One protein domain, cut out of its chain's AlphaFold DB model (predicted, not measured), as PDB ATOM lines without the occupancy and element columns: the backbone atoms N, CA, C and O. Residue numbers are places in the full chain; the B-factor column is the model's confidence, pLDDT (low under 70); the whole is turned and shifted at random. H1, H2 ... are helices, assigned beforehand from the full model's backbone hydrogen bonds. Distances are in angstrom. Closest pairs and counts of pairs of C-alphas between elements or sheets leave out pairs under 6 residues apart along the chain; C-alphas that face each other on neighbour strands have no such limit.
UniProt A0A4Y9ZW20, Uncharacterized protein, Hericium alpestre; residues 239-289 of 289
ATOM      1  N   PRO A 239     104.323 208.378 203.926       86.06
ATOM      2  CA  PRO A 239     104.066 207.769 202.625       86.06
ATOM      3  C   PRO A 239     104.061 206.239 202.723       86.06
ATOM      4  O   PRO A 239     104.948 205.662 203.357       86.06
ATOM      5  N   GLU A 240     103.115 205.578 202.058       81.44
ATOM      6  CA  GLU A 240     102.990 204.113 202.084       81.44
ATOM      7  C   GLU A 240     104.273 203.415 201.610       81.44
ATOM      8  O   GLU A 240     104.762 202.510 202.282       81.44
ATOM      9  N   GLU A 241     104.895 203.906 200.534       82.69
ATOM     10  CA  GLU A 241     106.192 203.408 200.047       82.69
ATOM     11  C   GLU A 241     107.280 203.483 201.124       82.69
ATOM     12  O   GLU A 241     108.081 202.564 201.275       82.69
ATOM     13  N   LYS A 242     107.283 204.550 201.932       87.88
ATOM     14  CA  LYS A 242     108.237 204.704 203.033       87.88
ATOM     15  C   LYS A 242     107.981 203.683 204.138       87.88
ATOM     16  O   LYS A 242     108.940 203.175 204.706       87.88
ATOM     17  N   ILE A 243     106.718 203.389 204.446       87.19
ATOM     18  CA  ILE A 243     106.357 202.338 205.407       87.19
ATOM     19  C   ILE A 243     106.817 200.972 204.887       87.19
ATOM     20  O   ILE A 243     107.448 200.223 205.630       87.19
ATOM     21  N   ILE A 244     106.544 200.668 203.615       83.81
ATOM     22  CA  ILE A 244     106.923 199.400 202.974       83.81
ATOM     23  C   ILE A 244     108.444 199.222 202.979       83.81
ATOM     24  O   ILE A 244     108.928 198.193 203.445       83.81
ATOM     25  N   HIS A 245     109.197 200.222 202.517       86.38
ATOM     26  CA  HIS A 245     110.659 200.164 202.505       86.38
ATOM     27  C   HIS A 245     111.235 200.052 203.909       86.38
ATOM     28  O   HIS A 245     112.089 199.207 204.147       86.38
ATOM     29  N   TRP A 246     110.700 200.813 204.866       90.06
ATOM     30  CA  TRP A 246     111.124 200.690 206.255       90.06
ATOM     31  C   TRP A 246     110.875 199.273 206.793       90.06
ATOM     32  O   TRP A 246     111.738 198.715 207.456       90.06
ATOM     33  N   TYR A 247     109.750 198.622 206.473       86.44
ATOM     34  CA  TYR A 247     109.541 197.228 206.881       86.44
ATOM     35  C   TYR A 247     110.530 196.246 206.268       86.44
ATOM     36  O   TYR A 247     110.950 195.312 206.953       86.44
ATOM     37  N   GLN A 248     110.877 196.441 204.999       85.19
ATOM     38  CA  GLN A 248     111.872 195.622 204.312       85.19
ATOM     39  C   GLN A 248     113.246 195.799 204.963       85.19
ATOM     40  O   GLN A 248     113.858 194.813 205.367       85.19
ATOM     41  N   ASP A 249     113.677 197.046 205.151       88.19
ATOM     42  CA  ASP A 249     114.981 197.390 205.721       88.19
ATOM     43  C   ASP A 249     115.127 196.901 207.169       88.19
ATOM     44  O   ASP A 249     116.203 196.479 207.586       88.19
ATOM     45  N   MET A 250     114.031 196.904 207.933       89.94
ATOM     46  CA  MET A 250     114.035 196.509 209.343       89.94
ATOM     47  C   MET A 250     113.798 195.015 209.581       89.94
ATOM     48  O   MET A 250     113.751 194.592 210.739       89.94
ATOM     49  N   GLY A 251     113.618 194.221 208.522       86.88
ATOM     50  CA  GLY A 251     113.314 192.792 208.623       86.88
ATOM     51  C   GLY A 251     111.970 192.497 209.299       86.88
ATOM     52  O   GLY A 251     111.836 191.532 210.044       86.88
ATOM     53  N   MET A 252     110.979 193.366 209.080       79.75
ATOM     54  CA  MET A 252     109.628 193.273 209.655       79.75
ATOM     55  C   MET A 252     108.572 192.853 208.616       79.75
ATOM     56  O   MET A 252     107.409 192.657 208.964       79.75
ATOM     57  N   ALA A 253     108.944 192.764 207.335       68.44
ATOM     58  CA  ALA A 253     108.029 192.412 206.255       68.44
ATOM     59  C   ALA A 253     107.853 190.888 206.134       68.44
ATOM     60  O   ALA A 253     108.789 190.185 205.769       68.44
ATOM     61  N   ALA A 254     106.625 190.407 206.336       54.50
ATOM     62  CA  ALA A 254     106.162 189.077 205.923       54.50
ATOM     63  C   ALA A 254     105.194 189.176 204.726       54.50
ATOM     64  O   ALA A 254     104.235 188.419 204.629       54.50
ATOM     65  N   PHE A 255     105.373 190.174 203.846       54.78
ATOM     66  CA  PHE A 255     104.448 190.382 202.722       54.78
ATOM     67  C   PHE A 255     104.524 189.271 201.667       54.78
ATOM     68  O   PHE A 255     103.552 189.074 200.951       54.78
ATOM     69  N   ASP A 256     105.623 188.518 201.638       51.03
ATOM     70  CA  ASP A 256     105.738 187.233 200.959       51.03
ATOM     71  C   ASP A 256     106.606 186.324 201.839       51.03
ATOM     72  O   ASP A 256     107.688 186.734 202.263       51.03
ATOM     73  N   ASP A 257     106.166 185.088 202.082       50.88
ATOM     74  CA  ASP A 257     106.814 184.047 202.911       50.88
ATOM     75  C   ASP A 257     108.269 183.679 202.513       50.88
ATOM     76  O   ASP A 257     108.849 182.722 203.028       50.88
ATOM     77  N   TYR A 258     108.894 184.404 201.584       49.25
ATOM     78  CA  TYR A 258     110.136 184.005 200.929       49.25
ATOM     79  C   TYR A 258     111.410 184.677 201.441       49.25
ATOM     80  O   TYR A 258     112.493 184.190 201.116       49.25
ATOM     81  N   LEU A 259     111.338 185.733 202.258       55.56
ATOM     82  CA  LEU A 259     112.537 186.360 202.828       55.56
ATOM     83  C   LEU A 259     112.317 186.743 204.294       55.56
ATOM     84  O   LEU A 259     111.982 187.878 204.616       55.56
ATOM     85  N   MET A 260     112.570 185.784 205.187       59.03
ATOM     86  CA  MET A 260     112.805 186.055 206.608       59.03
ATOM     87  C   MET A 260     114.111 186.848 206.738       59.03
ATOM     88  O   MET A 260     115.186 186.271 206.904       59.03
ATOM     89  N   LEU A 261     114.039 188.167 206.580       69.31
ATOM     90  CA  LEU A 261     115.158 189.049 206.884       69.31
ATOM     91  C   LEU A 261     115.345 189.093 208.403       69.31
ATOM     92  O   LEU A 261     114.374 189.146 209.157       69.31
ATOM     93  N   GLU A 262     116.597 189.047 208.859       78.81
ATOM     94  CA  GLU A 262     116.889 189.252 210.275       78.81
ATOM     95  C   GLU A 262     116.421 190.649 210.682       78.81
ATOM     96  O   GLU A 262     116.720 191.641 210.014       78.81
ATOM     97  N   ARG A 263     115.671 190.719 211.786       86.00
ATOM     98  CA  ARG A 263     115.216 191.992 212.338       86.00
ATOM     99  C   ARG A 263     116.426 192.881 212.619       86.00
ATOM    100  O   ARG A 263     117.346 192.461 213.323       86.00
ATOM    101  N   ALA A 264     116.390 194.115 212.122       89.00
ATOM    102  CA  ALA A 264     117.446 195.087 212.374       89.00
ATOM    103  C   ALA A 264     117.639 195.307 213.891       89.00
ATOM    104  O   ALA A 264     116.650 195.338 214.643       89.00
ATOM    105  N   PRO A 265     118.891 195.455 214.362       92.44
ATOM    106  CA  PRO A 265     119.184 195.569 215.786       92.44
ATOM    107  C   PRO A 265     118.567 196.846 216.382       92.44
ATOM    108  O   PRO A 265     118.260 197.804 215.674       92.44
ATOM    109  N   GLU A 266     118.333 196.871 217.700       89.56
ATOM    110  CA  GLU A 266     117.627 197.992 218.351       89.56
ATOM    111  C   GLU A 266     118.387 199.328 218.307       89.56
ATOM    112  O   GLU A 266     117.772 200.384 218.489       89.56
ATOM    113  N   ASP A 267     119.699 199.291 218.076       92.81
ATOM    114  CA  ASP A 267     120.578 200.450 217.912       92.81
ATOM    115  C   ASP A 267     120.697 200.927 216.455       92.81
ATOM    116  O   ASP A 267     121.408 201.898 216.188       92.81
ATOM    117  N   ASP A 268     119.974 200.302 215.517       95.12
ATOM    118  CA  ASP A 268     119.887 200.799 214.148       95.12
ATOM    119  C   ASP A 268     119.282 202.217 214.126       95.12
ATOM    120  O   ASP A 268     118.231 202.488 214.719       95.12
ATOM    121  N   LYS A 269     119.943 203.131 213.407       95.81
ATOM    122  CA  LYS A 269     119.543 204.541 213.259       95.81
ATOM    123  C   LYS A 269     118.115 204.705 212.723       95.81
ATOM    124  O   LYS A 269     117.482 205.730 212.985       95.81
ATOM    125  N   GLU A 270     117.598 203.732 211.971       94.06
ATOM    126  CA  GLU A 270     116.248 203.783 211.411       94.06
ATOM    127  C   GLU A 270     115.173 203.755 212.503       94.06
ATOM    128  O   GLU A 270     114.092 204.330 212.320       94.06
ATOM    129  N   TRP A 271     115.483 203.205 213.683       94.44
ATOM    130  CA  TRP A 271     114.611 203.293 214.852       94.44
ATOM    131  C   TRP A 271     114.499 204.707 215.439       94.44
ATOM    132  O   TRP A 271     113.507 205.011 216.106       94.44
ATOM    133  N   ASP A 272     115.480 205.582 215.200       95.25
ATOM    134  CA  ASP A 272     115.481 206.960 215.707       95.25
ATOM    135  C   ASP A 272     114.742 207.944 214.790       95.25
ATOM    136  O   ASP A 272     114.479 209.096 215.179       95.25
ATOM    137  N   THR A 273     114.356 207.496 213.594       95.31
ATOM    138  CA  THR A 273     113.481 208.253 212.699       95.31
ATOM    139  C   THR A 273     112.093 208.448 213.320       95.31
ATOM    140  O   THR A 273     111.707 207.778 214.278       95.31
ATOM    141  N   GLN A 274     111.299 209.382 212.785       94.12
ATOM    142  CA  GLN A 274     109.919 209.576 213.260       94.12
ATOM    143  C   GLN A 274     109.066 208.308 213.092       94.12
ATOM    144  O   GLN A 274     108.268 207.998 213.976       94.12
ATOM    145  N   LEU A 275     109.266 207.569 211.993       92.62
ATOM    146  CA  LEU A 275     108.578 206.309 211.722       92.62
ATOM    147  C   LEU A 275     109.044 205.210 212.684       92.62
ATOM    148  O   LEU A 275     108.214 204.597 213.348       92.62
ATOM    149  N   GLY A 276     110.358 205.033 212.848       94.12
ATOM    150  CA  GLY A 276     110.919 204.046 213.772       94.12
ATOM    151  C   GLY A 276     110.476 204.256 215.220       94.12
ATOM    152  O   GLY A 276     110.091 203.302 215.895       94.12
ATOM    153  N   LYS A 277     110.413 205.513 215.678       93.94
ATOM    154  CA  LYS A 277     109.864 205.869 216.998       93.94
ATOM    155  C   LYS A 277     108.383 205.521 217.117       93.94
ATOM    156  O   LYS A 277     107.982 204.942 218.122       93.94
ATOM    157  N   ALA A 278     107.581 205.834 216.098       90.88
ATOM    158  CA  ALA A 278     106.162 205.488 216.080       90.88
ATOM    159  C   ALA A 278     105.944 203.970 216.159       90.88
ATOM    160  O   ALA A 278     105.152 203.513 216.980       90.88
ATOM    161  N   VAL A 279     106.691 203.194 215.370       89.88
ATOM    162  CA  VAL A 279     106.641 201.728 215.396       89.88
ATOM    163  C   VAL A 279     107.086 201.183 216.754       89.88
ATOM    164  O   VAL A 279     106.402 200.347 217.338       89.88
ATOM    165  N   ARG A 280     108.198 201.685 217.300       89.94
ATOM    166  CA  ARG A 280     108.713 201.276 218.614       89.94
ATOM    167  C   ARG A 280     107.697 201.532 219.729       89.94
ATOM    168  O   ARG A 280     107.514 200.668 220.582       89.94
ATOM    169  N   ASP A 281     107.025 202.682 219.714       88.31
ATOM    170  CA  ASP A 281     105.956 202.997 220.668       88.31
ATOM    171  C   ASP A 281     104.790 202.001 220.561       88.31
ATOM    172  O   ASP A 281     104.251 201.576 221.583       88.31
ATOM    173  N   MET A 282     104.405 201.611 219.339       85.12
ATOM    174  CA  MET A 282     103.334 200.633 219.106       85.12
ATOM    175  C   MET A 282     103.713 199.231 219.591       85.12
ATOM    176  O   MET A 282     102.896 198.575 220.232       85.12
ATOM    177  N   LEU A 283     104.949 198.791 219.340       84.69
ATOM    178  CA  LEU A 283     105.433 197.478 219.777       84.69
ATOM    179  C   LEU A 283     105.500 197.371 221.305       84.69
ATOM    180  O   LEU A 283     105.082 196.361 221.860       84.69
ATOM    181  N   LYS A 284     105.971 198.420 221.993       86.38
ATOM    182  CA  LYS A 284     106.009 198.457 223.469       86.38
ATOM    183  C   LYS A 284     104.614 198.345 224.075       86.38
ATOM    184  O   LYS A 284     104.390 197.543 224.969       86.38
ATOM    185  N   ARG A 285     103.656 199.090 223.521       80.12
ATOM    186  CA  ARG A 285     102.245 199.034 223.924       80.12
ATOM    187  C   ARG A 285     101.622 197.646 223.772       80.12
ATOM    188  O   ARG A 285     100.781 197.269 224.577       80.12
ATOM    189  N   GLY A 286     102.033 196.881 222.763       76.69
ATOM    190  CA  GLY A 286     101.587 195.498 222.593       76.69
ATOM    191  C   GLY A 286     102.139 194.518 223.635       76.69
ATOM    192  O   GLY A 286     101.563 193.453 223.797       76.69
ATOM    193  N   GLN A 287     103.228 194.857 224.335       77.88
ATOM    194  CA  GLN A 287     103.837 194.006 225.370       77.88
ATOM    195  C   GLN A 287     103.269 194.257 226.774       77.88
ATOM    196  O   GLN A 287     103.383 193.388 227.635       77.88
ATOM    197  N   ASP A 288     102.693 195.440 227.003       72.94
ATOM    198  CA  ASP A 288     102.170 195.867 228.307       72.94
ATOM    199  C   ASP A 288     100.705 195.438 228.557       72.94
ATOM    200  O   ASP A 288     100.201 195.635 229.666       72.94
ATOM    201  N   ASN A 289     100.027 194.878 227.546       58.31
ATOM    202  CA  ASN A 289      98.646 194.375 227.618       58.31
ATOM    203  C   ASN A 289      98.609 192.847 227.670       58.31
ATOM    204  O   ASN A 289      97.737 192.321 228.395       58.31
TER     205      ASN A 289
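What this domain is: This is residues 239 to 289 of the 289 residues of an uncharacterized protein of Hericium alpestre (UniProt A0A4Y9ZW20). Two helices, H1 and H3, come near each other close to where H3 begins and stand steeply to one another, while the short H2 sits at the corner where the chain turns into H3. A long loop, residues 250 to 268, swings out from the last residue of H1 and returns to H2, and residues 281 to 289, of which 281 to 287 belong to H3, stick out as a free arm. The printed part has 51 residues with three named helices, H1, H2 and H3 in that order, and no named strand; the class is all helix. It is only just compact, close to loose, with a radius of gyration of the C-alphas of 11.4 A, and it spans 31 by 24 by 22 A.

Where its parts are: H1 takes residues 240 to 249 and measures 14.2 A from first to last C-alpha; C-alpha 240 is at (102.990, 204.113, 202.084). Residues 250 to 268 follow with no named element. H2 is residues 269 to 272, with C-alpha 269 at (119.543, 204.541, 213.259). H3, the longest helix, is residues 274 to 287; it measures 20.6 A and ends with C-alpha 287 at (103.837, 194.006, 225.370).

How they stand to each other: H1 touches no helix, but is near H3. H1 and H3 are close but not clearly touching: their closest C-alphas, those of Ile 243 and Leu 275, are 7.8 A apart. They run the same way at a steep tilt of 69.9 degrees, only just short of about perpendicular. H1 and H2 are also close but not clearly touching, with the closest C-alphas, those of Trp 246 and Glu 270, 7.9 A apart. H2 and H3 only just touch, with 3 pairs of C-alphas within 8 A, and touch only at the corner by their link; the closest C-alphas are those of Trp 271 and Lys 277, 5.8 A apart. H3 touches H2 with residues 276 to 280 alone. In H1 and H3 every O i to N i+4 pair is within hydrogen-bond range; H2 is too short for such a pair, and its one O i to N i+3 pair is within range.

The domain as a whole: The two C-alphas farthest apart are those of Tyr 258 and Asp 288, at 30.9 A. Without residues 281 to 289, which stand free, the body has 42 residues and spans 28 by 23 by 12 A. The link from H1 to H2 is long, with 19 residues, and the link from H2 to H3 is tight, with 1 residue. The printed part has no cut, and Asn 289 is the chain's last residue. The mean pLDDT of the printed part is 81.7; the model's confidence is low, under 70, at residues 253 to 261 and at residue 289.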